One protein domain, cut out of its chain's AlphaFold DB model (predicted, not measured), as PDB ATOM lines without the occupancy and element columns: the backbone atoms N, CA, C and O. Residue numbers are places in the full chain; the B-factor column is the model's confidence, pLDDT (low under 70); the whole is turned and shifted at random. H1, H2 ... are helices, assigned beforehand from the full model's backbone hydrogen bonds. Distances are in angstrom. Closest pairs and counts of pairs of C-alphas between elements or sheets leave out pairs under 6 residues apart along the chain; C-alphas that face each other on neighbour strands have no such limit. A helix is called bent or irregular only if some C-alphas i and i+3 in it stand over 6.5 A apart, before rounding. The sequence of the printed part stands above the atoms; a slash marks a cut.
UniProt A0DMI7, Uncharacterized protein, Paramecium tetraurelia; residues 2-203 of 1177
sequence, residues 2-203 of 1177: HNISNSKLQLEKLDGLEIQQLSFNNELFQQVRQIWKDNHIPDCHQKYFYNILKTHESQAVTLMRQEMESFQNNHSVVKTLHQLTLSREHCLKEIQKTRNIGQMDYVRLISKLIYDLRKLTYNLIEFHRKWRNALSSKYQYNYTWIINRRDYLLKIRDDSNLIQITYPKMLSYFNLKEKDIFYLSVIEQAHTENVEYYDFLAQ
ATOM      1  N   HIS A   2     173.922 165.905 121.157       31.20
ATOM      2  CA  HIS A   2     175.320 165.413 121.082       31.20
ATOM      3  C   HIS A   2     175.560 163.896 121.262       31.20
ATOM      4  O   HIS A   2     176.392 163.335 120.556       31.20
ATOM      5  N   ASN A   3     174.832 163.190 122.134       36.47
ATOM      6  CA  ASN A   3     175.075 161.748 122.320       36.47
ATOM      7  C   ASN A   3     174.706 160.899 121.081       36.47
ATOM      8  O   ASN A   3     175.234 159.805 120.916       36.47
ATOM      9  N   ILE A   4     173.845 161.405 120.187       41.75
ATOM     10  CA  ILE A   4     173.388 160.692 118.978       41.75
ATOM     11  C   ILE A   4     174.397 160.830 117.821       41.75
ATOM     12  O   ILE A   4     174.489 159.942 116.976       41.75
ATOM     13  N   SER A   5     175.195 161.907 117.776       45.59
ATOM     14  CA  SER A   5     176.264 162.039 116.774       45.59
ATOM     15  C   SER A   5     177.430 161.087 117.047       45.59
ATOM     16  O   SER A   5     177.984 160.516 116.111       45.59
ATOM     17  N   ASN A   6     177.770 160.855 118.320       50.19
ATOM     18  CA  ASN A   6     178.910 160.008 118.679       50.19
ATOM     19  C   ASN A   6     178.655 158.518 118.400       50.19
ATOM     20  O   ASN A   6     179.562 157.835 117.933       50.19
ATOM     21  N   SER A   7     177.436 158.011 118.627       49.81
ATOM     22  CA  SER A   7     177.108 156.602 118.356       49.81
ATOM     23  C   SER A   7     177.080 156.277 116.857       49.81
ATOM     24  O   SER A   7     177.596 155.234 116.460       49.81
ATOM     25  N   LYS A   8     176.587 157.190 116.004       53.78
ATOM     26  CA  LYS A   8     176.725 157.070 114.537       53.78
ATOM     27  C   LYS A   8     178.188 156.988 114.100       53.78
ATOM     28  O   LYS A   8     178.562 156.059 113.392       53.78
ATOM     29  N   LEU A   9     179.016 157.914 114.581       55.19
ATOM     30  CA  LEU A   9     180.424 158.022 114.187       55.19
ATOM     31  C   LEU A   9     181.282 156.846 114.706       55.19
ATOM     32  O   LEU A   9     182.360 156.575 114.176       55.19
ATOM     33  N   GLN A  10     180.799 156.112 115.717       57.66
ATOM     34  CA  GLN A  10     181.336 154.806 116.109       57.66
ATOM     35  C   GLN A  10     180.843 153.660 115.213       57.66
ATOM     36  O   GLN A  10     181.667 152.835 114.819       57.66
ATOM     37  N   LEU A  11     179.550 153.615 114.857       57.72
ATOM     38  CA  LEU A  11     179.017 152.622 113.912       57.72
ATOM     39  C   LEU A  11     179.757 152.680 112.572       57.72
ATOM     40  O   LEU A  11     180.216 151.652 112.091       57.72
ATOM     41  N   GLU A  12     179.936 153.873 112.004       62.91
ATOM     42  CA  GLU A  12     180.591 154.079 110.703       62.91
ATOM     43  C   GLU A  12     182.047 153.569 110.701       62.91
ATOM     44  O   GLU A  12     182.472 152.891 109.765       62.91
ATOM     45  N   LYS A  13     182.791 153.798 111.794       65.69
ATOM     46  CA  LYS A  13     184.154 153.264 111.985       65.69
ATOM     47  C   LYS A  13     184.195 151.744 112.166       65.69
ATOM     48  O   LYS A  13     185.201 151.124 111.834       65.69
ATOM     49  N   LEU A  14     183.136 151.150 112.714       66.19
ATOM     50  CA  LEU A  14     183.059 149.717 112.987       66.19
ATOM     51  C   LEU A  14     182.545 148.933 111.775       66.19
ATOM     52  O   LEU A  14     183.054 147.853 111.480       66.19
ATOM     53  N   ASP A  15     181.594 149.475 111.019       69.25
ATOM     54  CA  ASP A  15     181.140 148.877 109.765       69.25
ATOM     55  C   ASP A  15     182.266 148.859 108.721       69.25
ATOM     56  O   ASP A  15     182.468 147.815 108.101       69.25
ATOM     57  N   GLY A  16     183.094 149.912 108.649       67.81
ATOM     58  CA  GLY A  16     184.311 149.956 107.822       67.81
ATOM     59  C   GLY A  16     185.475 149.043 108.260       67.81
ATOM     60  O   GLY A  16     186.467 148.945 107.542       67.81
ATOM     61  N   LEU A  17     185.383 148.366 109.412       71.56
ATOM     62  CA  LEU A  17     186.381 147.387 109.866       71.56
ATOM     63  C   LEU A  17     186.049 145.980 109.339       71.56
ATOM     64  O   LEU A  17     185.215 145.273 109.906       71.56
ATOM     65  N   GLU A  18     186.729 145.546 108.277       79.12
ATOM     66  CA  GLU A  18     186.642 144.171 107.763       79.12
ATOM     67  C   GLU A  18     187.628 143.214 108.455       79.12
ATOM     68  O   GLU A  18     188.816 143.507 108.607       79.12
ATOM     69  N   ILE A  19     187.148 142.019 108.821       82.81
ATOM     70  CA  ILE A  19     187.964 140.969 109.450       82.81
ATOM     71  C   ILE A  19     188.649 140.113 108.372       82.81
ATOM     72  O   ILE A  19     188.198 139.014 108.025       82.81
ATOM     73  N   GLN A  20     189.756 140.631 107.848       80.31
ATOM     74  CA  GLN A  20     190.664 139.922 106.941       80.31
ATOM     75  C   GLN A  20     191.515 138.891 107.714       80.31
ATOM     76  O   GLN A  20     191.558 138.909 108.947       80.31
ATOM     77  N   GLN A  21     192.209 137.980 107.023       75.31
ATOM     78  CA  GLN A  21     193.159 137.074 107.692       75.31
ATOM     79  C   GLN A  21     194.311 137.864 108.344       75.31
ATOM     80  O   GLN A  21     194.675 138.942 107.875       75.31
ATOM     81  N   LEU A  22     194.872 137.334 109.435       78.12
ATOM     82  CA  LEU A  22     196.102 137.861 110.033       78.12
ATOM     83  C   LEU A  22     197.315 137.244 109.326       78.12
ATOM     84  O   LEU A  22     197.329 136.047 109.040       78.12
ATOM     85  N   SER A  23     198.333 138.062 109.062       71.38
ATOM     86  CA  SER A  23     199.608 137.645 108.455       71.38
ATOM     87  C   SER A  23     200.428 136.722 109.365       71.38
ATOM     88  O   SER A  23     201.236 135.934 108.881       71.38
ATOM     89  N   PHE A  24     200.197 136.792 110.676       69.25
ATOM     90  CA  PHE A  24     200.820 135.966 111.707       69.25
ATOM     91  C   PHE A  24     199.797 135.014 112.348       69.25
ATOM     92  O   PHE A  24     198.638 135.373 112.548       69.25
ATOM     93  N   ASN A  25     200.236 133.806 112.724       75.25
ATOM     94  CA  ASN A  25     199.466 132.833 113.522       75.25
ATOM     95  C   ASN A  25     198.028 132.554 113.016       75.25
ATOM     96  O   ASN A  25     197.105 132.343 113.806       75.25
ATOM     97  N   ASN A  26     197.850 132.538 111.691       80.19
ATOM     98  CA  ASN A  26     196.554 132.450 111.009       80.19
ATOM     99  C   ASN A  26     195.713 131.238 111.468       80.19
ATOM    100  O   ASN A  26     194.522 131.391 111.713       80.19
ATOM    101  N   GLU A  27     196.325 130.067 111.694       84.75
ATOM    102  CA  GLU A  27     195.638 128.864 112.204       84.75
ATOM    103  C   GLU A  27     194.928 129.093 113.547       84.75
ATOM    104  O   GLU A  27     193.756 128.745 113.700       84.75
ATOM    105  N   LEU A  28     195.610 129.722 114.511       85.75
ATOM    106  CA  LEU A  28     195.048 130.019 115.831       85.75
ATOM    107  C   LEU A  28     193.895 131.030 115.719       85.75
ATOM    108  O   LEU A  28     192.887 130.914 116.416       85.75
ATOM    109  N   PHE A  29     193.996 131.975 114.781       90.75
ATOM    110  CA  PHE A  29     192.914 132.911 114.492       90.75
ATOM    111  C   PHE A  29     191.701 132.224 113.840       90.75
ATOM    112  O   PHE A  29     190.566 132.553 114.184       90.75
ATOM    113  N   GLN A  30     191.896 131.220 112.972       88.50
ATOM    114  CA  GLN A  30     190.778 130.409 112.467       88.50
ATOM    115  C   GLN A  30     190.107 129.598 113.589       88.50
ATOM    116  O   GLN A  30     188.882 129.493 113.601       88.50
ATOM    117  N   GLN A  31     190.865 129.082 114.566       89.31
ATOM    118  CA  GLN A  31     190.300 128.379 115.729       89.31
ATOM    119  C   GLN A  31     189.433 129.308 116.599       89.31
ATOM    120  O   GLN A  31     188.317 128.937 116.965       89.31
ATOM    121  N   VAL A  32     189.883 130.544 116.853       90.81
ATOM    122  CA  VAL A  32     189.073 131.578 117.531       90.81
ATOM    123  C   VAL A  32     187.802 131.903 116.736       90.81
ATOM    124  O   VAL A  32     186.709 131.899 117.304       90.81
ATOM    125  N   ARG A  33     187.905 132.108 115.414       90.94
ATOM    126  CA  ARG A  33     186.735 132.356 114.547       90.94
ATOM    127  C   ARG A  33     185.742 131.195 114.546       90.94
ATOM    128  O   ARG A  33     184.537 131.437 114.537       90.94
ATOM    129  N   GLN A  34     186.222 129.953 114.579       90.12
ATOM    130  CA  GLN A  34     185.364 128.772 114.649       90.12
ATOM    131  C   GLN A  34     184.628 128.706 116.000       90.12
ATOM    132  O   GLN A  34     183.410 128.562 116.010       90.12
ATOM    133  N   ILE A  35     185.307 128.962 117.124       89.50
ATOM    134  CA  ILE A  35     184.667 129.052 118.452       89.50
ATOM    135  C   ILE A  35     183.616 130.173 118.507       89.50
ATOM    136  O   ILE A  35     182.521 129.959 119.037       89.50
ATOM    137  N   TRP A  36     183.896 131.346 117.928       93.06
ATOM    138  CA  TRP A  36     182.911 132.428 117.813       93.06
ATOM    139  C   TRP A  36     181.698 132.026 116.967       93.06
ATOM    140  O   TRP A  36     180.569 132.299 117.369       93.06
ATOM    141  N   LYS A  37     181.909 131.339 115.838       90.25
ATOM    142  CA  LYS A  37     180.842 130.824 114.965       90.25
ATOM    143  C   LYS A  37     179.960 129.802 115.690       90.25
ATOM    144  O   LYS A  37     178.736 129.937 115.657       90.25
ATOM    145  N   ASP A  38     180.570 128.852 116.395       86.88
ATOM    146  CA  ASP A  38     179.885 127.777 117.131       86.88
ATOM    147  C   ASP A  38     179.118 128.281 118.364       86.88
ATOM    148  O   ASP A  38     178.140 127.671 118.785       86.88
ATOM    149  N   ASN A  39     179.524 129.425 118.928       84.12
ATOM    150  CA  ASN A  39     178.822 130.100 120.028       84.12
ATOM    151  C   ASN A  39     177.992 131.319 119.556       84.12
ATOM    152  O   ASN A  39     177.510 132.084 120.392       84.12
ATOM    153  N   HIS A  40     177.838 131.502 118.237       87.38
ATOM    154  CA  HIS A  40     177.090 132.584 117.573       87.38
ATOM    155  C   HIS A  40     177.446 134.010 118.054       87.38
ATOM    156  O   HIS A  40     176.588 134.884 118.179       87.38
ATOM    157  N   ILE A  41     178.725 134.259 118.335       89.62
ATOM    158  CA  ILE A  41     179.202 135.502 118.952       89.62
ATOM    159  C   ILE A  41     179.081 136.696 117.984       89.62
ATOM    160  O   ILE A  41     179.597 136.612 116.867       89.62
ATOM    161  N   PRO A  42     178.458 137.824 118.389       86.56
ATOM    162  CA  PRO A  42     178.194 138.953 117.497       86.56
ATOM    163  C   PRO A  42     179.429 139.585 116.853       86.56
ATOM    164  O   PRO A  42     180.445 139.828 117.514       86.56
ATOM    165  N   ASP A  43     179.281 139.969 115.584       85.06
ATOM    166  CA  ASP A  43     180.309 140.620 114.763       85.06
ATOM    167  C   ASP A  43     180.940 141.852 115.426       85.06
ATOM    168  O   ASP A  43     182.116 142.121 115.199       85.06
ATOM    169  N   CYS A  44     180.208 142.592 116.271       86.19
ATOM    170  CA  CYS A  44     180.768 143.743 116.981       86.19
ATOM    171  C   CYS A  44     181.941 143.339 117.889       86.19
ATOM    172  O   CYS A  44     182.988 143.983 117.849       86.19
ATOM    173  N   HIS A  45     181.823 142.235 118.639       88.81
ATOM    174  CA  HIS A  45     182.930 141.697 119.438       88.81
ATOM    175  C   HIS A  45     184.044 141.166 118.543       88.81
ATOM    176  O   HIS A  45     185.202 141.507 118.765       88.81
ATOM    177  N   GLN A  46     183.704 140.399 117.500       91.00
ATOM    178  CA  GLN A  46     184.704 139.843 116.582       91.00
ATOM    179  C   GLN A  46     185.562 140.948 115.940       91.00
ATOM    180  O   GLN A  46     186.788 140.837 115.902       91.00
ATOM    181  N   LYS A  47     184.934 142.043 115.485       87.38
ATOM    182  CA  LYS A  47     185.601 143.210 114.885       87.38
ATOM    183  C   LYS A  47     186.459 143.969 115.898       87.38
ATOM    184  O   LYS A  47     187.597 144.315 115.585       87.38
ATOM    185  N   TYR A  48     185.957 144.200 117.114       86.69
ATOM    186  CA  TYR A  48     186.735 144.853 118.170       86.69
ATOM    187  C   TYR A  48     187.944 144.021 118.610       86.69
ATOM    188  O   TYR A  48     189.047 144.559 118.708       86.69
ATOM    189  N   PHE A  49     187.762 142.718 118.830       87.19
ATOM    190  CA  PHE A  49     188.838 141.805 119.206       87.19
ATOM    191  C   PHE A  49     189.874 141.680 118.084       87.19
ATOM    192  O   PHE A  49     191.070 141.762 118.339       87.19
ATOM    193  N   TYR A  50     189.441 141.590 116.824       86.81
ATOM    194  CA  TYR A  50     190.338 141.633 115.669       86.81
ATOM    195  C   TYR A  50     191.167 142.926 115.600       86.81
ATOM    196  O   TYR A  50     192.372 142.867 115.354       86.81
ATOM    197  N   ASN A  51     190.554 144.083 115.867       82.81
ATOM    198  CA  ASN A  51     191.275 145.355 115.909       82.81
ATOM    199  C   ASN A  51     192.314 145.385 117.046       82.81
ATOM    200  O   ASN A  51     193.434 145.833 116.825       82.81
ATOM    201  N   ILE A  52     191.984 144.827 118.219       82.62
ATOM    202  CA  ILE A  52     192.919 144.636 119.343       82.62
ATOM    203  C   ILE A  52     194.100 143.729 118.951       82.62
ATOM    204  O   ILE A  52     195.247 144.059 119.246       82.62
ATOM    205  N   LEU A  53     193.853 142.607 118.260       85.12
ATOM    206  CA  LEU A  53     194.931 141.725 117.785       85.12
ATOM    207  C   LEU A  53     195.855 142.436 116.782       85.12
ATOM    208  O   LEU A  53     197.054 142.170 116.785       85.12
ATOM    209  N   LYS A  54     195.316 143.349 115.959       81.62
ATOM    210  CA  LYS A  54     196.092 144.195 115.035       81.62
ATOM    211  C   LYS A  54     196.881 145.303 115.737       81.62
ATOM    212  O   LYS A  54     197.998 145.582 115.323       81.62
ATOM    213  N   THR A  55     196.355 145.936 116.788       77.06
ATOM    214  CA  THR A  55     197.108 146.974 117.523       77.06
ATOM    215  C   THR A  55     198.132 146.397 118.506       77.06
ATOM    216  O   THR A  55     199.030 147.120 118.934       77.06
ATOM    217  N   HIS A  56     198.036 145.106 118.850       80.62
ATOM    218  CA  HIS A  56     198.907 144.433 119.824       80.62
ATOM    219  C   HIS A  56     199.412 143.069 119.320       80.62
ATOM    220  O   HIS A  56     199.324 142.063 120.028       80.62
ATOM    221  N   GLU A  57     199.974 143.037 118.105       81.69
ATOM    222  CA  GLU A  57     200.457 141.814 117.434       81.69
ATOM    223  C   GLU A  57     201.377 140.955 118.327       81.69
ATOM    224  O   GLU A  57     201.237 139.731 118.383       81.69
ATOM    225  N   SER A  58     202.253 141.590 119.115       81.44
ATOM    226  CA  SER A  58     203.176 140.928 120.051       81.44
ATOM    227  C   SER A  58     202.495 140.182 121.210       81.44
ATOM    228  O   SER A  58     203.091 139.275 121.788       81.44
ATOM    229  N   GLN A  59     201.247 140.524 121.545       84.25
ATOM    230  CA  GLN A  59     200.435 139.837 122.559       84.25
ATOM    231  C   GLN A  59     199.374 138.912 121.945       84.25
ATOM    232  O   GLN A  59     198.753 138.126 122.664       84.25
ATOM    233  N   ALA A  60     199.155 138.978 120.629       83.50
ATOM    234  CA  ALA A  60     197.995 138.392 119.964       83.50
ATOM    235  C   ALA A  60     197.841 136.876 120.188       83.50
ATOM    236  O   ALA A  60     196.722 136.398 120.370       83.50
ATOM    237  N   VAL A  61     198.940 136.114 120.256       85.38
ATOM    238  CA  VAL A  61     198.913 134.667 120.562       85.38
ATOM    239  C   VAL A  61     198.361 134.395 121.965       85.38
ATOM    240  O   VAL A  61     197.513 133.520 122.141       85.38
ATOM    241  N   THR A  62     198.802 135.164 122.961       87.19
ATOM    242  CA  THR A  62     198.338 135.050 124.351       87.19
ATOM    243  C   THR A  62     196.869 135.439 124.470       87.19
ATOM    244  O   THR A  62     196.109 134.757 125.153       87.19
ATOM    245  N   LEU A  63     196.444 136.491 123.765       86.44
ATOM    246  CA  LEU A  63     195.056 136.957 123.769       86.44
ATOM    247  C   LEU A  63     194.113 135.961 123.091       86.44
ATOM    248  O   LEU A  63     193.068 135.645 123.653       86.44
ATOM    249  N   MET A  64     194.500 135.402 121.940       91.19
ATOM    250  CA  MET A  64     193.734 134.340 121.282       91.19
ATOM    251  C   MET A  64     193.592 133.104 122.182       91.19
ATOM    252  O   MET A  64     192.490 132.576 122.305       91.19
ATOM    253  N   ARG A  65     194.655 132.684 122.885       89.31
ATOM    254  CA  ARG A  65     194.573 131.572 123.852       89.31
ATOM    255  C   ARG A  65     193.657 131.884 125.042       89.31
ATOM    256  O   ARG A  65     192.825 131.047 125.371       89.31
ATOM    257  N   GLN A  66     193.753 133.081 125.633       88.00
ATOM    258  CA  GLN A  66     192.868 133.516 126.729       88.00
ATOM    259  C   GLN A  66     191.388 133.544 126.311       88.00
ATOM    260  O   GLN A  66     190.526 133.119 127.081       88.00
ATOM    261  N   GLU A  67     191.088 134.003 125.092       88.75
ATOM    262  CA  GLU A  67     189.733 133.954 124.534       88.75
ATOM    263  C   GLU A  67     189.254 132.495 124.454       88.75
ATOM    264  O   GLU A  67     188.250 132.157 125.079       88.75
ATOM    265  N   MET A  68     190.004 131.605 123.787       89.06
ATOM    266  CA  MET A  68     189.648 130.181 123.642       89.06
ATOM    267  C   MET A  68     189.422 129.475 124.988       89.06
ATOM    268  O   MET A  68     188.411 128.792 125.167       89.06
ATOM    269  N   GLU A  69     190.328 129.672 125.947       87.62
ATOM    270  CA  GLU A  69     190.255 129.089 127.290       87.62
ATOM    271  C   GLU A  69     188.998 129.555 128.045       87.62
ATOM    272  O   GLU A  69     188.310 128.745 128.673       87.62
ATOM    273  N   SER A  70     188.617 130.834 127.922       85.69
ATOM    274  CA  SER A  70     187.394 131.354 128.549       85.69
ATOM    275  C   SER A  70     186.119 130.669 128.030       85.69
ATOM    276  O   SER A  70     185.159 130.477 128.784       85.69
ATOM    277  N   PHE A  71     186.103 130.259 126.756       85.19
ATOM    278  CA  PHE A  71     184.992 129.515 126.160       85.19
ATOM    279  C   PHE A  71     184.979 128.046 126.587       85.19
ATOM    280  O   PHE A  71     183.901 127.530 126.893       85.19
ATOM    281  N   GLN A  72     186.147 127.397 126.652       78.94
ATOM    282  CA  GLN A  72     186.291 126.008 127.111       78.94
ATOM    283  C   GLN A  72     185.865 125.853 128.579       78.94
ATOM    284  O   GLN A  72     185.056 124.985 128.898       78.94
ATOM    285  N   ASN A  73     186.301 126.769 129.447       75.94
ATOM    286  CA  ASN A  73     185.985 126.759 130.880       75.94
ATOM    287  C   ASN A  73     184.586 127.336 131.212       75.94
ATOM    288  O   ASN A  73     184.263 127.537 132.378       75.94
ATOM    289  N   ASN A  74     183.743 127.632 130.209       71.94
ATOM    290  CA  ASN A  74     182.416 128.261 130.362       71.94
ATOM    291  C   ASN A  74     182.396 129.577 131.183       71.94
ATOM    292  O   ASN A  74     181.356 129.974 131.711       71.94
ATOM    293  N   HIS A  75     183.518 130.298 131.242       75.31
ATOM    294  CA  HIS A  75     183.654 131.588 131.934       75.31
ATOM    295  C   HIS A  75     183.644 132.804 130.985       75.31
ATOM    296  O   HIS A  75     183.799 133.943 131.425       75.31
ATOM    297  N   SER A  76     183.435 132.582 129.683       81.94
ATOM    298  CA  SER A  76     183.357 133.622 128.652       81.94
ATOM    299  C   SER A  76     182.232 134.634 128.921       81.94
ATOM    300  O   SER A  76     181.048 134.377 128.685       81.94
ATOM    301  N   VAL A  77     182.624 135.832 129.363       82.69
ATOM    302  CA  VAL A  77     181.727 136.971 129.628       82.69
ATOM    303  C   VAL A  77     180.910 137.337 128.385       82.69
ATOM    304  O   VAL A  77     179.722 137.640 128.497       82.69
ATOM    305  N   VAL A  78     181.518 137.267 127.193       85.19
ATOM    306  CA  VAL A  78     180.852 137.593 125.924       85.19
ATOM    307  C   VAL A  78     179.808 136.539 125.525       85.19
ATOM    308  O   VAL A  78     178.729 136.903 125.052       85.19
ATOM    309  N   LYS A  79     180.059 135.249 125.801       85.19
ATOM    310  CA  LYS A  79     179.078 134.162 125.625       85.19
ATOM    311  C   LYS A  79     177.850 134.394 126.507       85.19
ATOM    312  O   LYS A  79     176.725 134.359 126.011       85.19
ATOM    313  N   THR A  80     178.054 134.712 127.788       85.12
ATOM    314  CA  THR A  80     176.955 135.013 128.721       85.12
ATOM    315  C   THR A  80     176.200 136.288 128.335       85.12
ATOM    316  O   THR A  80     174.970 136.291 128.348       85.12
ATOM    317  N   LEU A  81     176.899 137.354 127.924       87.56
ATOM    318  CA  LEU A  81     176.278 138.598 127.455       87.56
ATOM    319  C   LEU A  81     175.400 138.371 126.213       87.56
ATOM    320  O   LEU A  81     174.276 138.877 126.144       87.56
ATOM    321  N   HIS A  82     175.866 137.570 125.250       88.25
ATOM    322  CA  HIS A  82     175.068 137.224 124.076       88.25
ATOM    323  C   HIS A  82     173.855 136.348 124.432       88.25
ATOM    324  O   HIS A  82     172.748 136.628 123.975       88.25
ATOM    325  N   GLN A  83     174.012 135.359 125.317       86.12
ATOM    326  CA  GLN A  83     172.884 134.555 125.804       86.12
ATOM    327  C   GLN A  83     171.828 135.414 126.515       86.12
ATOM    328  O   GLN A  83     170.647 135.299 126.197       86.12
ATOM    329  N   LEU A  84     172.234 136.341 127.392       84.62
ATOM    330  CA  LEU A  84     171.327 137.297 128.041       84.62
ATOM    331  C   LEU A  84     170.615 138.202 127.021       84.62
ATOM    332  O   LEU A  84     169.417 138.453 127.160       84.62
ATOM    333  N   THR A  85     171.323 138.632 125.970       85.62
ATOM    334  CA  THR A  85     170.745 139.371 124.832       85.62
ATOM    335  C   THR A  85     169.626 138.554 124.171       85.62
ATOM    336  O   THR A  85     168.495 139.027 124.068       85.62
ATOM    337  N   LEU A  86     169.894 137.298 123.791       85.62
ATOM    338  CA  LEU A  86     168.906 136.413 123.158       85.62
ATOM    339  C   LEU A  86     167.719 136.082 124.078       85.62
ATOM    340  O   LEU A  86     166.570 136.118 123.634       85.62
ATOM    341  N   SER A  87     167.964 135.797 125.360       83.81
ATOM    342  CA  SER A  87     166.902 135.539 126.342       83.81
ATOM    343  C   SER A  87     165.991 136.752 126.528       83.81
ATOM    344  O   SER A  87     164.775 136.592 126.646       83.81
ATOM    345  N   ARG A  88     166.548 137.970 126.499       88.06
ATOM    346  CA  ARG A  88     165.765 139.208 126.573       88.06
ATOM    347  C   ARG A  88     164.907 139.411 125.318       88.06
ATOM    348  O   ARG A  88     163.717 139.686 125.453       88.06
ATOM    349  N   GLU A  89     165.454 139.192 124.118       84.88
ATOM    350  CA  GLU A  89     164.674 139.203 122.865       84.88
ATOM    351  C   GLU A  89     163.521 138.186 122.886       84.88
ATOM    352  O   GLU A  89     162.419 138.487 122.428       84.88
ATOM    353  N   HIS A  90     163.755 136.986 123.423       84.56
ATOM    354  CA  HIS A  90     162.714 135.968 123.565       84.56
ATOM    355  C   HIS A  90     161.625 136.415 124.550       84.56
ATOM    356  O   HIS A  90     160.439 136.300 124.254       84.56
ATOM    357  N   CYS A  91     162.008 136.966 125.704       81.00
ATOM    358  CA  CYS A  91     161.069 137.470 126.704       81.00
ATOM    359  C   CYS A  91     160.163 138.581 126.134       81.00
ATOM    360  O   CYS A  91     158.945 138.524 126.295       81.00
ATOM    361  N   LEU A  92     160.731 139.523 125.368       80.75
ATOM    362  CA  LEU A  92     159.971 140.558 124.653       80.75
ATOM    363  C   LEU A  92     158.972 139.975 123.640       80.75
ATOM    364  O   LEU A  92     157.842 140.455 123.553       80.75
ATOM    365  N   LYS A  93     159.359 138.931 122.896       83.06
ATOM    366  CA  LYS A  93     158.468 138.250 121.940       83.06
ATOM    367  C   LYS A  93     157.309 137.533 122.637       83.06
ATOM    368  O   LYS A  93     156.186 137.607 122.147       83.06
ATOM    369  N   GLU A  94     157.539 136.890 123.783       80.25
ATOM    370  CA  GLU A  94     156.446 136.282 124.558       80.25
ATOM    371  C   GLU A  94     155.506 137.337 125.147       80.25
ATOM    372  O   GLU A  94     154.290 137.191 125.032       80.25
ATOM    373  N   ILE A  95     156.043 138.445 125.673       75.69
ATOM    374  CA  ILE A  95     155.241 139.607 126.088       75.69
ATOM    375  C   ILE A  95     154.338 140.055 124.928       75.69
ATOM    376  O   ILE A  95     153.120 140.096 125.096       75.69
ATOM    377  N   GLN A  96     154.896 140.267 123.730       75.31
ATOM    378  CA  GLN A  96     154.137 140.656 122.531       75.31
ATOM    379  C   GLN A  96     153.023 139.658 122.155       75.31
ATOM    380  O   GLN A  96     151.918 140.087 121.812       75.31
ATOM    381  N   LYS A  97     153.259 138.344 122.284       76.38
ATOM    382  CA  LYS A  97     152.254 137.293 122.015       76.38
ATOM    383  C   LYS A  97     151.092 137.263 123.015       76.38
ATOM    384  O   LYS A  97     149.990 136.875 122.636       76.38
ATOM    385  N   THR A  98     151.298 137.663 124.274       67.44
ATOM    386  CA  THR A  98     150.275 137.516 125.340       67.44
ATOM    387  C   THR A  98     148.989 138.329 125.136       67.44
ATOM    388  O   THR A  98     148.027 138.112 125.868       67.44
ATOM    389  N   ARG A  99     148.925 139.230 124.141       57.28
ATOM    390  CA  ARG A  99     147.770 140.111 123.859       57.28
ATOM    391  C   ARG A  99     146.415 139.405 123.703       57.28
ATOM    392  O   ARG A  99     145.396 140.069 123.858       57.28
ATOM    393  N   ASN A 100     146.399 138.100 123.424       56.12
ATOM    394  CA  ASN A 100     145.189 137.330 123.114       56.12
ATOM    395  C   ASN A 100     144.796 136.320 124.222       56.12
ATOM    396  O   ASN A 100     144.101 135.347 123.937       56.12
ATOM    397  N   ILE A 101     145.272 136.499 125.460       58.00
ATOM    398  CA  ILE A 101     145.040 135.573 126.588       58.00
ATOM    399  C   ILE A 101     143.948 136.119 127.528       58.00
ATOM    400  O   ILE A 101     143.819 137.329 127.708       58.00
ATOM    401  N   GLY A 102     143.159 135.223 128.135       54.97
ATOM    402  CA  GLY A 102     142.096 135.567 129.088       54.97
ATOM    403  C   GLY A 102     142.602 136.343 130.313       54.97
ATOM    404  O   GLY A 102     143.719 136.136 130.778       54.97
ATOM    405  N   GLN A 103     141.771 137.243 130.842       52.28
ATOM    406  CA  GLN A 103     142.207 138.386 131.658       52.28
ATOM    407  C   GLN A 103     143.010 138.028 132.931       52.28
ATOM    408  O   GLN A 103     143.971 138.728 133.247       52.28
ATOM    409  N   MET A 104     142.684 136.927 133.619       48.62
ATOM    410  CA  MET A 104     143.410 136.474 134.823       48.62
ATOM    411  C   MET A 104     144.760 135.816 134.497       48.62
ATOM    412  O   MET A 104     145.786 136.181 135.076       48.62
ATOM    413  N   ASP A 105     144.789 134.891 133.533       53.25
ATOM    414  CA  ASP A 105     146.037 134.264 133.076       53.25
ATOM    415  C   ASP A 105     146.960 135.282 132.402       53.25
ATOM    416  O   ASP A 105     148.177 135.220 132.578       53.25
ATOM    417  N   TYR A 106     146.385 136.267 131.707       54.84
ATOM    418  CA  TYR A 106     147.099 137.418 131.175       54.84
ATOM    419  C   TYR A 106     147.828 138.179 132.289       54.84
ATOM    420  O   TYR A 106     149.048 138.294 132.214       54.84
ATOM    421  N   VAL A 107     147.136 138.626 133.349       53.94
ATOM    422  CA  VAL A 107     147.760 139.358 134.474       53.94
ATOM    423  C   VAL A 107     148.848 138.524 135.163       53.94
ATOM    424  O   VAL A 107     149.937 139.034 135.439       53.94
ATOM    425  N   ARG A 108     148.617 137.226 135.386       59.41
ATOM    426  CA  ARG A 108     149.606 136.333 136.012       59.41
ATOM    427  C   ARG A 108     150.846 136.116 135.134       59.41
ATOM    428  O   ARG A 108     151.971 136.151 135.639       59.41
ATOM    429  N   LEU A 109     150.660 135.891 133.834       61.94
ATOM    430  CA  LEU A 109     151.746 135.612 132.894       61.94
ATOM    431  C   LEU A 109     152.544 136.876 132.547       61.94
ATOM    432  O   LEU A 109     153.775 136.838 132.567       61.94
ATOM    433  N   ILE A 110     151.871 138.003 132.293       64.31
ATOM    434  CA  ILE A 110     152.514 139.279 131.951       64.31
ATOM    435  C   ILE A 110     153.365 139.809 133.116       64.31
ATOM    436  O   ILE A 110     154.484 140.266 132.895       64.31
ATOM    437  N   SER A 111     152.892 139.666 134.361       59.97
ATOM    438  CA  SER A 111     153.624 140.111 135.557       59.97
ATOM    439  C   SER A 111     154.911 139.311 135.755       59.97
ATOM    440  O   SER A 111     155.977 139.892 135.966       59.97
ATOM    441  N   LYS A 112     154.846 137.980 135.588       68.38
ATOM    442  CA  LYS A 112     156.043 137.128 135.603       68.38
ATOM    443  C   LYS A 112     157.008 137.509 134.478       68.38
ATOM    444  O   LYS A 112     158.196 137.679 134.737       68.38
ATOM    445  N   LEU A 113     156.513 137.671 133.249       67.44
ATOM    446  CA  LEU A 113     157.357 138.018 132.106       67.44
ATOM    447  C   LEU A 113     158.031 139.389 132.274       67.44
ATOM    448  O   LEU A 113     159.199 139.514 131.927       67.44
ATOM    449  N   ILE A 114     157.371 140.397 132.858       68.12
ATOM    450  CA  ILE A 114     158.019 141.688 133.155       68.12
ATOM    451  C   ILE A 114     159.055 141.572 134.284       68.12
ATOM    452  O   ILE A 114     160.102 142.219 134.202       68.12
ATOM    453  N   TYR A 115     158.826 140.740 135.304       65.44
ATOM    454  CA  TYR A 115     159.838 140.462 136.329       65.44
ATOM    455  C   TYR A 115     161.080 139.778 135.731       65.44
ATOM    456  O   TYR A 115     162.206 140.242 135.933       65.44
ATOM    457  N   ASP A 116     160.877 138.737 134.919       69.62
ATOM    458  CA  ASP A 116     161.954 138.041 134.213       69.62
ATOM    459  C   ASP A 116     162.671 138.986 133.221       69.62
ATOM    460  O   ASP A 116     163.902 138.992 133.163       69.62
ATOM    461  N   LEU A 117     161.947 139.873 132.519       75.19
ATOM    462  CA  LEU A 117     162.521 140.903 131.639       75.19
ATOM    463  C   LEU A 117     163.383 141.920 132.401       75.19
ATOM    464  O   LEU A 117     164.475 142.262 131.935       75.19
ATOM    465  N   ARG A 118     162.924 142.398 133.568       69.38
ATOM    466  CA  ARG A 118     163.689 143.306 134.442       69.38
ATOM    467  C   ARG A 118     164.988 142.636 134.899       69.38
ATOM    468  O   ARG A 118     166.060 143.219 134.739       69.38
ATOM    469  N   LYS A 119     164.913 141.387 135.368       71.00
ATOM    470  CA  LYS A 119     166.076 140.597 135.808       71.00
ATOM    471  C   LYS A 119     167.070 140.324 134.674       71.00
ATOM    472  O   LYS A 119     168.271 140.517 134.853       71.00
ATOM    473  N   LEU A 120     166.583 139.928 133.495       73.94
ATOM    474  CA  LEU A 120     167.413 139.741 132.300       73.94
ATOM    475  C   LEU A 120     168.083 141.050 131.868       73.94
ATOM    476  O   LEU A 120     169.261 141.037 131.522       73.94
ATOM    477  N   THR A 121     167.367 142.176 131.931       76.38
ATOM    478  CA  THR A 121     167.909 143.498 131.580       76.38
ATOM    479  C   THR A 121     169.019 143.931 132.543       76.38
ATOM    480  O   THR A 121     170.082 144.336 132.079       76.38
ATOM    481  N   TYR A 122     168.826 143.789 133.859       74.56
ATOM    482  CA  TYR A 122     169.856 144.115 134.856       74.56
ATOM    483  C   TYR A 122     171.131 143.283 134.649       74.56
ATOM    484  O   TYR A 122     172.222 143.834 134.507       74.56
ATOM    485  N   ASN A 123     170.986 141.956 134.539       73.62
ATOM    486  CA  ASN A 123     172.115 141.050 134.322       73.62
ATOM    487  C   ASN A 123     172.848 141.354 133.004       73.62
ATOM    488  O   ASN A 123     174.076 141.294 132.952       73.62
ATOM    489  N   LEU A 124     172.119 141.697 131.938       82.44
ATOM    490  CA  LEU A 124     172.705 142.074 130.651       82.44
ATOM    491  C   LEU A 124     173.561 143.337 130.789       82.44
ATOM    492  O   LEU A 124     174.683 143.354 130.295       82.44
ATOM    493  N   ILE A 125     173.085 144.358 131.505       77.50
ATOM    494  CA  ILE A 125     173.828 145.608 131.731       77.50
ATOM    495  C   ILE A 125     175.072 145.366 132.607       77.50
ATOM    496  O   ILE A 125     176.145 145.899 132.315       77.50
ATOM    497  N   GLU A 126     174.988 144.490 133.613       77.12
ATOM    498  CA  GLU A 126     176.147 144.086 134.420       77.12
ATOM    499  C   GLU A 126     177.210 143.352 133.576       77.12
ATOM    500  O   GLU A 126     178.400 143.679 133.633       77.12
ATOM    501  N   PHE A 127     176.797 142.391 132.743       80.38
ATOM    502  CA  PHE A 127     177.705 141.668 131.846       80.38
ATOM    503  C   PHE A 127     178.217 142.540 130.692       80.38
ATOM    504  O   PHE A 127     179.357 142.361 130.266       80.38
ATOM    505  N   HIS A 128     177.450 143.542 130.254       83.00
ATOM    506  CA  HIS A 128     177.905 144.581 129.330       83.00
ATOM    507  C   HIS A 128     179.026 145.415 129.957       83.00
ATOM    508  O   HIS A 128     180.052 145.634 129.316       83.00
ATOM    509  N   ARG A 129     178.883 145.823 131.229       74.69
ATOM    510  CA  ARG A 129     179.947 146.513 131.982       74.69
ATOM    511  C   ARG A 129     181.191 145.629 132.112       74.69
ATOM    512  O   ARG A 129     182.286 146.102 131.832       74.69
ATOM    513  N   LYS A 130     181.043 144.342 132.455       80.38
ATOM    514  CA  LYS A 130     182.171 143.387 132.520       80.38
ATOM    515  C   LYS A 130     182.873 143.222 131.167       80.38
ATOM    516  O   LYS A 130     184.097 143.263 131.121       80.38
ATOM    517  N   TRP A 131     182.117 143.085 130.077       86.00
ATOM    518  CA  TRP A 131     182.642 142.978 128.712       86.00
ATOM    519  C   TRP A 131     183.375 144.254 128.274       86.00
ATOM    520  O   TRP A 131     184.550 144.186 127.915       86.00
ATOM    521  N   ARG A 132     182.735 145.428 128.401       80.19
ATOM    522  CA  ARG A 132     183.346 146.731 128.090       80.19
ATOM    523  C   ARG A 132     184.629 146.938 128.893       80.19
ATOM    524  O   ARG A 132     185.636 147.308 128.301       80.19
ATOM    525  N   ASN A 133     184.622 146.629 130.194       72.88
ATOM    526  CA  ASN A 133     185.788 146.778 131.068       72.88
ATOM    527  C   ASN A 133     186.919 145.792 130.730       72.88
ATOM    528  O   ASN A 133     188.084 146.182 130.775       72.88
ATOM    529  N   ALA A 134     186.617 144.544 130.359       72.12
ATOM    530  CA  ALA A 134     187.629 143.558 129.964       72.12
ATOM    531  C   ALA A 134     188.374 143.949 128.672       72.12
ATOM    532  O   ALA A 134     189.534 143.571 128.495       72.12
ATOM    533  N   LEU A 135     187.728 144.729 127.799       69.62
ATOM    534  CA  LEU A 135     188.345 145.301 126.603       69.62
ATOM    535  C   LEU A 135     189.018 146.661 126.892       69.62
ATOM    536  O   LEU A 135     190.160 146.883 126.490       69.62
ATOM    537  N   SER A 136     188.359 147.571 127.621       64.75
ATOM    538  CA  SER A 136     188.850 148.943 127.848       64.75
ATOM    539  C   SER A 136     190.034 149.028 128.808       64.75
ATOM    540  O   SER A 136     190.969 149.775 128.522       64.75
ATOM    541  N   SER A 137     190.046 148.226 129.883       54.81
ATOM    542  CA  SER A 137     191.151 148.177 130.860       54.81
ATOM    543  C   SER A 137     192.478 147.704 130.264       54.81
ATOM    544  O   SER A 137     193.530 147.935 130.854       54.81
ATOM    545  N   LYS A 138     192.432 147.068 129.088       53.12
ATOM    546  CA  LYS A 138     193.612 146.661 128.329       53.12
ATOM    547  C   LYS A 138     193.925 147.601 127.150       53.12
ATOM    548  O   LYS A 138     195.101 147.828 126.886       53.12
ATOM    549  N   TYR A 139     192.911 148.134 126.445       55.97
ATOM    550  CA  TYR A 139     193.092 148.668 125.077       55.97
ATOM    551  C   TYR A 139     192.428 150.024 124.739       55.97
ATOM    552  O   TYR A 139     192.403 150.398 123.571       55.97
ATOM    553  N   GLN A 140     191.927 150.795 125.715       52.97
ATOM    554  CA  GLN A 140     191.577 152.230 125.552       52.97
ATOM    555  C   GLN A 140     190.621 152.631 124.389       52.97
ATOM    556  O   GLN A 140     190.759 153.710 123.815       52.97
ATOM    557  N   TYR A 141     189.585 151.841 124.078       55.91
ATOM    558  CA  TYR A 141     188.468 152.296 123.223       55.91
ATOM    559  C   TYR A 141     187.115 152.274 123.948       55.91
ATOM    560  O   TYR A 141     186.884 151.501 124.879       55.91
ATOM    561  N   ASN A 142     186.177 153.099 123.467       62.91
ATOM    562  CA  ASN A 142     184.778 153.070 123.895       62.91
ATOM    563  C   ASN A 142     183.974 152.042 123.090       62.91
ATOM    564  O   ASN A 142     183.349 152.371 122.083       62.91
ATOM    565  N   TYR A 143     184.027 150.796 123.563       73.62
ATOM    566  CA  TYR A 143     183.307 149.643 123.027       73.62
ATOM    567  C   TYR A 143     181.794 149.717 123.303       73.62
ATOM    568  O   TYR A 143     181.385 149.897 124.452       73.62
ATOM    569  N   THR A 144     180.971 149.534 122.266       81.00
ATOM    570  CA  THR A 144     179.498 149.488 122.338       81.00
ATOM    571  C   THR A 144     178.959 148.149 121.823       81.00
ATOM    572  O   THR A 144     179.464 147.584 120.854       81.00
ATOM    573  N   TRP A 145     177.939 147.592 122.481       87.94
ATOM    574  CA  TRP A 145     177.368 146.291 122.109       87.94
ATOM    575  C   TRP A 145     176.307 146.467 121.020       87.94
ATOM    576  O   TRP A 145     175.154 146.804 121.297       87.94
ATOM    577  N   ILE A 146     176.721 146.291 119.764       83.88
ATOM    578  CA  ILE A 146     175.899 146.574 118.583       83.88
ATOM    579  C   ILE A 146     175.302 145.274 118.040       83.88
ATOM    580  O   ILE A 146     176.015 144.409 117.537       83.88
ATOM    581  N   ILE A 147     173.975 145.166 118.083       85.12
ATOM    582  CA  ILE A 147     173.210 144.012 117.597       85.12
ATOM    583  C   ILE A 147     172.218 144.508 116.544       85.12
ATOM    584  O   ILE A 147     171.510 145.490 116.766       85.12
ATOM    585  N   ASN A 148     172.165 143.852 115.381       81.75
ATOM    586  CA  ASN A 148     171.294 144.231 114.255       81.75
ATOM    587  C   ASN A 148     171.406 145.728 113.872       81.75
ATOM    588  O   ASN A 148     170.399 146.403 113.655       81.75
ATOM    589  N   ARG A 149     172.645 146.249 113.822       78.94
ATOM    590  CA  ARG A 149     172.990 147.665 113.557       78.94
ATOM    591  C   ARG A 149     172.358 148.686 114.524       78.94
ATOM    592  O   ARG A 149     172.173 149.845 114.161       78.94
ATOM    593  N   ARG A 150     172.048 148.289 115.762       78.38
ATOM    594  CA  ARG A 150     171.665 149.206 116.850       78.38
ATOM    595  C   ARG A 150     172.535 148.973 118.078       78.38
ATOM    596  O   ARG A 150     172.820 147.828 118.414       78.38
ATOM    597  N   ASP A 151     172.905 150.053 118.764       82.44
ATOM    598  CA  ASP A 151     173.395 149.978 120.142       82.44
ATOM    599  C   ASP A 151     172.300 149.330 121.003       82.44
ATOM    600  O   ASP A 151     171.156 149.801 121.041       82.44
ATOM    601  N   TYR A 152     172.627 148.212 121.647       84.88
ATOM    602  CA  TYR A 152     171.643 147.439 122.386       84.88
ATOM    603  C   TYR A 152     171.206 148.129 123.689       84.88
ATOM    604  O   TYR A 152     170.069 147.929 124.106       84.88
ATOM    605  N   LEU A 153     172.023 149.002 124.296       79.44
ATOM    606  CA  LEU A 153     171.599 149.803 125.455       79.44
ATOM    607  C   LEU A 153     170.523 150.821 125.057       79.44
ATOM    608  O   LEU A 153     169.510 150.955 125.746       79.44
ATOM    609  N   LEU A 154     170.689 151.469 123.899       79.56
ATOM    610  CA  LEU A 154     169.648 152.328 123.325       79.56
ATOM    611  C   LEU A 154     168.403 151.513 122.943       79.56
ATOM    612  O   LEU A 154     167.286 151.952 123.207       79.56
ATOM    613  N   LYS A 155     168.569 150.290 122.421       83.50
ATOM    614  CA  LYS A 155     167.425 149.411 122.144       83.50
ATOM    615  C   LYS A 155     166.635 149.065 123.416       83.50
ATOM    616  O   LYS A 155     165.411 149.103 123.381       83.50
ATOM    617  N   ILE A 156     167.292 148.796 124.550       80.31
ATOM    618  CA  ILE A 156     166.595 148.513 125.821       80.31
ATOM    619  C   ILE A 156     165.685 149.690 126.230       80.31
ATOM    620  O   ILE A 156     164.580 149.459 126.730       80.31
ATOM    621  N   ARG A 157     166.112 150.936 125.978       75.19
ATOM    622  CA  ARG A 157     165.318 152.157 126.203       75.19
ATOM    623  C   ARG A 157     164.107 152.219 125.268       75.19
ATOM    624  O   ARG A 157     162.994 152.432 125.744       75.19
ATOM    625  N   ASP A 158     164.312 151.984 123.973       78.69
ATOM    626  CA  ASP A 158     163.236 151.952 122.972       78.69
ATOM    627  C   ASP A 158     162.194 150.860 123.287       78.69
ATOM    628  O   ASP A 158     160.991 151.119 123.242       78.69
ATOM    629  N   ASP A 159     162.642 149.659 123.665       78.38
ATOM    630  CA  ASP A 159     161.777 148.537 124.049       78.38
ATOM    631  C   ASP A 159     160.941 148.863 125.302       78.38
ATOM    632  O   ASP A 159     159.778 148.471 125.387       78.38
ATOM    633  N   SER A 160     161.516 149.579 126.279       72.06
ATOM    634  CA  SER A 160     160.813 149.991 127.505       72.06
ATOM    635  C   SER A 160     159.658 150.945 127.181       72.06
ATOM    636  O   SER A 160     158.515 150.690 127.569       72.06
ATOM    637  N   ASN A 161     159.925 151.969 126.361       70.75
ATOM    638  CA  ASN A 161     158.901 152.885 125.846       70.75
ATOM    639  C   ASN A 161     157.831 152.127 125.038       70.75
ATOM    640  O   ASN A 161     156.633 152.377 125.185       70.75
ATOM    641  N   LEU A 162     158.246 151.164 124.205       73.25
ATOM    642  CA  LEU A 162     157.330 150.349 123.414       73.25
ATOM    643  C   LEU A 162     156.397 149.519 124.306       73.25
ATOM    644  O   LEU A 162     155.202 149.492 124.031       73.25
ATOM    645  N   ILE A 163     156.890 148.885 125.376       70.06
ATOM    646  CA  ILE A 163     156.049 148.134 126.329       70.06
ATOM    647  C   ILE A 163     155.019 149.058 126.986       70.06
ATOM    648  O   ILE A 163     153.837 148.713 127.012       70.06
ATOM    649  N   GLN A 164     155.448 150.234 127.456       67.56
ATOM    650  CA  GLN A 164     154.572 151.237 128.076       67.56
ATOM    651  C   GLN A 164     153.403 151.628 127.153       67.56
ATOM    652  O   GLN A 164     152.244 151.569 127.563       67.56
ATOM    653  N   ILE A 165     153.694 151.928 125.882       69.69
ATOM    654  CA  ILE A 165     152.691 152.268 124.855       69.69
ATOM    655  C   ILE A 165     151.829 151.051 124.470       69.69
ATOM    656  O   ILE A 165     150.633 151.177 124.208       69.69
ATOM    657  N   THR A 166     152.417 149.854 124.425       64.56
ATOM    658  CA  THR A 166     151.753 148.620 123.959       64.56
ATOM    659  C   THR A 166     150.774 148.055 124.995       64.56
ATOM    660  O   THR A 166     149.820 147.371 124.604       64.56
ATOM    661  N   TYR A 167     150.975 148.352 126.286       66.06
ATOM    662  CA  TYR A 167     150.205 147.813 127.415       66.06
ATOM    663  C   TYR A 167     149.823 148.888 128.453       66.06
ATOM    664  O   TYR A 167     150.204 148.781 129.621       66.06
ATOM    665  N   PRO A 168     149.017 149.906 128.092       58.00
ATOM    666  CA  PRO A 168     148.734 151.044 128.971       58.00
ATOM    667  C   PRO A 168     148.021 150.668 130.280       58.00
ATOM    668  O   PRO A 168     148.222 151.333 131.291       58.00
ATOM    669  N   LYS A 169     147.270 149.555 130.331       51.84
ATOM    670  CA  LYS A 169     146.707 149.040 131.598       51.84
ATOM    671  C   LYS A 169     147.786 148.625 132.614       51.84
ATOM    672  O   LYS A 169     147.522 148.614 133.809       51.84
ATOM    673  N   MET A 170     149.011 148.321 132.179       54.09
ATOM    674  CA  MET A 170     150.130 148.084 133.097       54.09
ATOM    675  C   MET A 170     150.720 149.384 133.652       54.09
ATOM    676  O   MET A 170     151.266 149.359 134.751       54.09
ATOM    677  N   LEU A 171     150.571 150.518 132.953       49.75
ATOM    678  CA  LEU A 171     150.929 151.829 133.505       49.75
ATOM    679  C   LEU A 171     150.063 152.141 134.728       49.75
ATOM    680  O   LEU A 171     150.603 152.531 135.758       49.75
ATOM    681  N   SER A 172     148.748 151.900 134.640       47.94
ATOM    682  CA  SER A 172     147.821 152.122 135.756       47.94
ATOM    683  C   SER A 172     148.011 151.115 136.895       47.94
ATOM    684  O   SER A 172     148.141 151.535 138.039       47.94
ATOM    685  N   TYR A 173     148.101 149.807 136.611       42.53
ATOM    686  CA  TYR A 173     148.230 148.788 137.669       42.53
ATOM    687  C   TYR A 173     149.592 148.784 138.385       42.53
ATOM    688  O   TYR A 173     149.644 148.501 139.577       42.53
ATOM    689  N   PHE A 174     150.692 149.106 137.695       46.28
ATOM    690  CA  PHE A 174     152.042 149.114 138.288       46.28
ATOM    691  C   PHE A 174     152.601 150.528 138.514       46.28
ATOM    692  O   PHE A 174     153.787 150.681 138.811       46.28
ATOM    693  N   ASN A 175     151.760 151.558 138.355       46.16
ATOM    694  CA  ASN A 175     152.082 152.982 138.517       46.16
ATOM    695  C   ASN A 175     153.379 153.422 137.790       46.16
ATOM    696  O   ASN A 175     154.153 154.264 138.263       46.16
ATOM    697  N   LEU A 176     153.631 152.815 136.623       47.31
ATOM    698  CA  LEU A 176     154.821 153.051 135.809       47.31
ATOM    699  C   LEU A 176     154.719 154.438 135.171       47.31
ATOM    700  O   LEU A 176     153.940 154.660 134.248       47.31
ATOM    701  N   LYS A 177     155.526 155.380 135.656       49.09
ATOM    702  CA  LYS A 177     155.642 156.713 135.050       49.09
ATOM    703  C   LYS A 177     156.436 156.619 133.743       49.09
ATOM    704  O   LYS A 177     157.279 155.735 133.598       49.09
ATOM    705  N   GLU A 178     156.272 157.600 132.851       46.16
ATOM    706  CA  GLU A 178     157.063 157.742 131.605       46.16
ATOM    707  C   GLU A 178     158.589 157.705 131.836       46.16
ATOM    708  O   GLU A 178     159.376 157.471 130.922       46.16
ATOM    709  N   LYS A 179     159.021 157.941 133.080       49.25
ATOM    710  CA  LYS A 179     160.395 157.772 133.551       49.25
ATOM    711  C   LYS A 179     160.465 156.722 134.665       49.25
ATOM    712  O   LYS A 179     160.773 157.065 135.806       49.25
ATOM    713  N   ASP A 180     160.178 155.454 134.346       49.34
ATOM    714  CA  ASP A 180     160.496 154.333 135.244       49.34
ATOM    715  C   ASP A 180     162.010 154.332 135.504       49.34
ATOM    716  O   ASP A 180     162.837 154.161 134.599       49.34
ATOM    717  N   ILE A 181     162.354 154.574 136.767       40.28
ATOM    718  CA  ILE A 181     163.710 154.845 137.236       40.28
ATOM    719  C   ILE A 181     164.618 153.642 136.939       40.28
ATOM    720  O   ILE A 181     165.770 153.838 136.543       40.28
ATOM    721  N   PHE A 182     164.087 152.418 137.037       43.28
ATOM    722  CA  PHE A 182     164.840 151.179 136.812       43.28
ATOM    723  C   PHE A 182     165.279 150.950 135.363       43.28
ATOM    724  O   PHE A 182     166.238 150.217 135.143       43.28
ATOM    725  N   TYR A 183     164.615 151.564 134.380       48.53
ATOM    726  CA  TYR A 183     165.029 151.466 132.979       48.53
ATOM    727  C   TYR A 183     165.808 152.705 132.544       48.53
ATOM    728  O   TYR A 183     166.948 152.594 132.099       48.53
ATOM    729  N   LEU A 184     165.230 153.899 132.696       44.69
ATOM    730  CA  LEU A 184     165.835 155.106 132.129       44.69
ATOM    731  C   LEU A 184     167.066 155.583 132.903       44.69
ATOM    732  O   LEU A 184     168.065 155.908 132.264       44.69
ATOM    733  N   SER A 185     167.052 155.559 134.243       44.84
ATOM    734  CA  SER A 185     168.238 155.995 134.996       44.84
ATOM    735  C   SER A 185     169.389 155.000 134.877       44.84
ATOM    736  O   SER A 185     170.523 155.432 134.728       44.84
ATOM    737  N   VAL A 186     169.110 153.692 134.824       45.53
ATOM    738  CA  VAL A 186     170.132 152.639 134.670       45.53
ATOM    739  C   VAL A 186     170.798 152.684 133.288       45.53
ATOM    740  O   VAL A 186     172.008 152.497 133.182       45.53
ATOM    741  N   ILE A 187     170.050 152.987 132.222       44.78
ATOM    742  CA  ILE A 187     170.620 153.134 130.869       44.78
ATOM    743  C   ILE A 187     171.414 154.440 130.745       44.78
ATOM    744  O   ILE A 187     172.491 154.450 130.153       44.78
ATOM    745  N   GLU A 188     170.939 155.538 131.339       47.84
ATOM    746  CA  GLU A 188     171.707 156.789 131.396       47.84
ATOM    747  C   GLU A 188     172.964 156.635 132.284       47.84
ATOM    748  O   GLU A 188     174.025 157.139 131.918       47.84
ATOM    749  N   GLN A 189     172.903 155.825 133.348       48.31
ATOM    750  CA  GLN A 189     174.053 155.431 134.176       48.31
ATOM    751  C   GLN A 189     175.051 154.544 133.425       48.31
ATOM    752  O   GLN A 189     176.249 154.739 133.572       48.31
ATOM    753  N   ALA A 190     174.603 153.621 132.568       44.31
ATOM    754  CA  ALA A 190     175.496 152.799 131.742       44.31
ATOM    755  C   ALA A 190     176.310 153.623 130.715       44.31
ATOM    756  O   ALA A 190     177.359 153.166 130.251       44.31
ATOM    757  N   HIS A 191     175.854 154.839 130.386       46.84
ATOM    758  CA  HIS A 191     176.602 155.811 129.586       46.84
ATOM    759  C   HIS A 191     177.532 156.722 130.416       46.84
ATOM    760  O   HIS A 191     178.495 157.241 129.856       46.84
ATOM    761  N   THR A 192     177.290 156.923 131.719       47.06
ATOM    762  CA  THR A 192     178.162 157.728 132.601       47.06
ATOM    763  C   THR A 192     179.166 156.856 133.351       47.06
ATOM    764  O   THR A 192     178.791 155.933 134.061       47.06
ATOM    765  N   GLU A 193     180.454 157.169 133.262       42.97
ATOM    766  CA  GLU A 193     181.542 156.238 133.620       42.97
ATOM    767  C   GLU A 193     181.818 156.085 135.134       42.97
ATOM    768  O   GLU A 193     182.869 155.586 135.528       42.97
ATOM    769  N   ASN A 194     180.879 156.488 135.999       43.62
ATOM    770  CA  ASN A 194     181.033 156.434 137.453       43.62
ATOM    771  C   ASN A 194     180.451 155.127 138.032       43.62
ATOM    772  O   ASN A 194     179.235 154.946 138.116       43.62
ATOM    773  N   VAL A 195     181.344 154.222 138.440       42.53
ATOM    774  CA  VAL A 195     181.015 152.909 139.028       42.53
ATOM    775  C   VAL A 195     180.390 153.041 140.423       42.53
ATOM    776  O   VAL A 195     179.439 152.326 140.737       42.53
ATOM    777  N   GLU A 196     180.890 153.975 141.230       39.38
ATOM    778  CA  GLU A 196     180.609 154.118 142.667       39.38
ATOM    779  C   GLU A 196     179.162 154.560 142.928       39.38
ATOM    780  O   GLU A 196     178.494 154.069 143.841       39.38
ATOM    781  N   TYR A 197     178.624 155.436 142.072       39.09
ATOM    782  CA  TYR A 197     177.239 155.906 142.190       39.09
ATOM    783  C   TYR A 197     176.195 154.808 141.906       39.09
ATOM    784  O   TYR A 197     175.047 154.918 142.344       39.09
ATOM    785  N   TYR A 198     176.573 153.732 141.205       35.12
ATOM    786  CA  TYR A 198     175.675 152.602 140.953       35.12
ATOM    787  C   TYR A 198     175.560 151.687 142.175       35.12
ATOM    788  O   TYR A 198     174.453 151.316 142.562       35.12
ATOM    789  N   ASP A 199     176.683 151.392 142.833       38.94
ATOM    790  CA  ASP A 199     176.697 150.587 144.059       38.94
ATOM    791  C   ASP A 199     176.011 151.347 145.214       38.94
ATOM    792  O   ASP A 199     175.254 150.753 145.985       38.94
ATOM    793  N   PHE A 200     176.140 152.682 145.251       38.19
ATOM    794  CA  PHE A 200     175.337 153.561 146.107       38.19
ATOM    795  C   PHE A 200     173.822 153.385 145.883       38.19
ATOM    796  O   PHE A 200     173.079 153.221 146.853       38.19
ATOM    797  N   LEU A 201     173.338 153.378 144.634       35.00
ATOM    798  CA  LEU A 201     171.903 153.226 144.343       35.00
ATOM    799  C   LEU A 201     171.381 151.796 144.535       35.00
ATOM    800  O   LEU A 201     170.237 151.634 144.955       35.00
ATOM    801  N   ALA A 202     172.201 150.769 144.302       36.00
ATOM    802  CA  ALA A 202     171.841 149.378 144.585       36.00
ATOM    803  C   ALA A 202     171.608 149.111 146.088       36.00
ATOM    804  O   ALA A 202     170.942 148.140 146.444       36.00
ATOM    805  N   GLN A 203     172.137 149.974 146.962       37.81
ATOM    806  CA  GLN A 203     172.051 149.855 148.421       37.81
ATOM    807  C   GLN A 203     171.023 150.802 149.073       37.81
ATOM    808  O   GLN A 203     170.672 150.596 150.233       37.81
TER     809      GLN A 203
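What this domain is: This is residues 2 to 203 of the 1177 residues of an uncharacterized protein of Paramecium tetraurelia (UniProt A0DMI7). A long helical hairpin, H5 and H6, makes most of the length, and the shorter H7 and H9 run alongside it to complete a loose four-helix bundle. H2, H3 and H4 form a small group at the end where H5 begins and H6 finishes; H1 is beside H3, H8 is near the other end of the bundle, and H10 is next to H9. The printed part has 202 residues with ten named helices, H1 to H10 in chain order, and no named strand, an all-helix domain. It is compact by its radius of gyration of the C-alphas, 19.3 A, yet elongated in outline, spanning 61 by 35 by 33 A.

Where its parts are: Find C-alpha 2 at (175.320, 165.413, 121.082); from there H1 runs to residue 15, 20.9 A. Next come H2, residues 26 to 38, H3, residues 43 to 55, and H4, residues 57 to 72, 23.3 A long. H5, residues 77 to 100, covers 37.1 A. Find C-alpha 103 at (142.207, 138.386, 131.658), where H6 begins; it runs 52.3 A to residue 139. Then read H7, residues 152 to 166, H8, residues 168 to 173, H9, residues 181 to 191, and H10, residues 196 to 203, ending at C-alpha 203, (172.051, 149.855, 148.421). H4 and H5 are irregular: C-alphas 58 and 61 are 7.6 A apart, C-alphas 97 and 100 7.2 A.

How they stand to each other: Start with H5, H6, H7 and H9, an up and down bundle, each running against the one before. The hairpin H5 and H6 touches closest at the C-alphas of Leu 81 and Phe 127, 5.5 A, at a shallow tilt of 22 degrees. H7 and H9 touch, closest at C-alphas 153 and 187, 6.4 A. H6 is close to but not clearly touching H7, C-alphas 121 and 156 being closest at 7.7 A. H2 touches H4, closest at C-alphas 32 and 68, 6.3 A; H3 and H4 touch only at the corner, closest at C-alphas 53 and 60, 5.0 A. Close but not clearly touching are H1 and H3, H7 and H8, and H9 and H10, with closest C-alphas 7.2, 6.6 and 7.5 A apart. Every O i to N i+4 pair is within hydrogen-bond range in H2, H3, H7, H8 and H10; elsewhere look for 6 of 10 in H1, 10 of 12 in H4, 18 of 20 in H5, 32 of 33 in H6 and 6 of 7 in H9.

The domain as a whole: The C-alphas of Ser 58 and Gln 103 are the two farthest apart, 62.1 A. The printed part has no cut. The link from H6 to H7, 12 residues, is long. Mean pLDDT of the printed part is 70.0, and 84 residues are under 70, among them residues 2 to 16, 98 to 116 and 164 to 203.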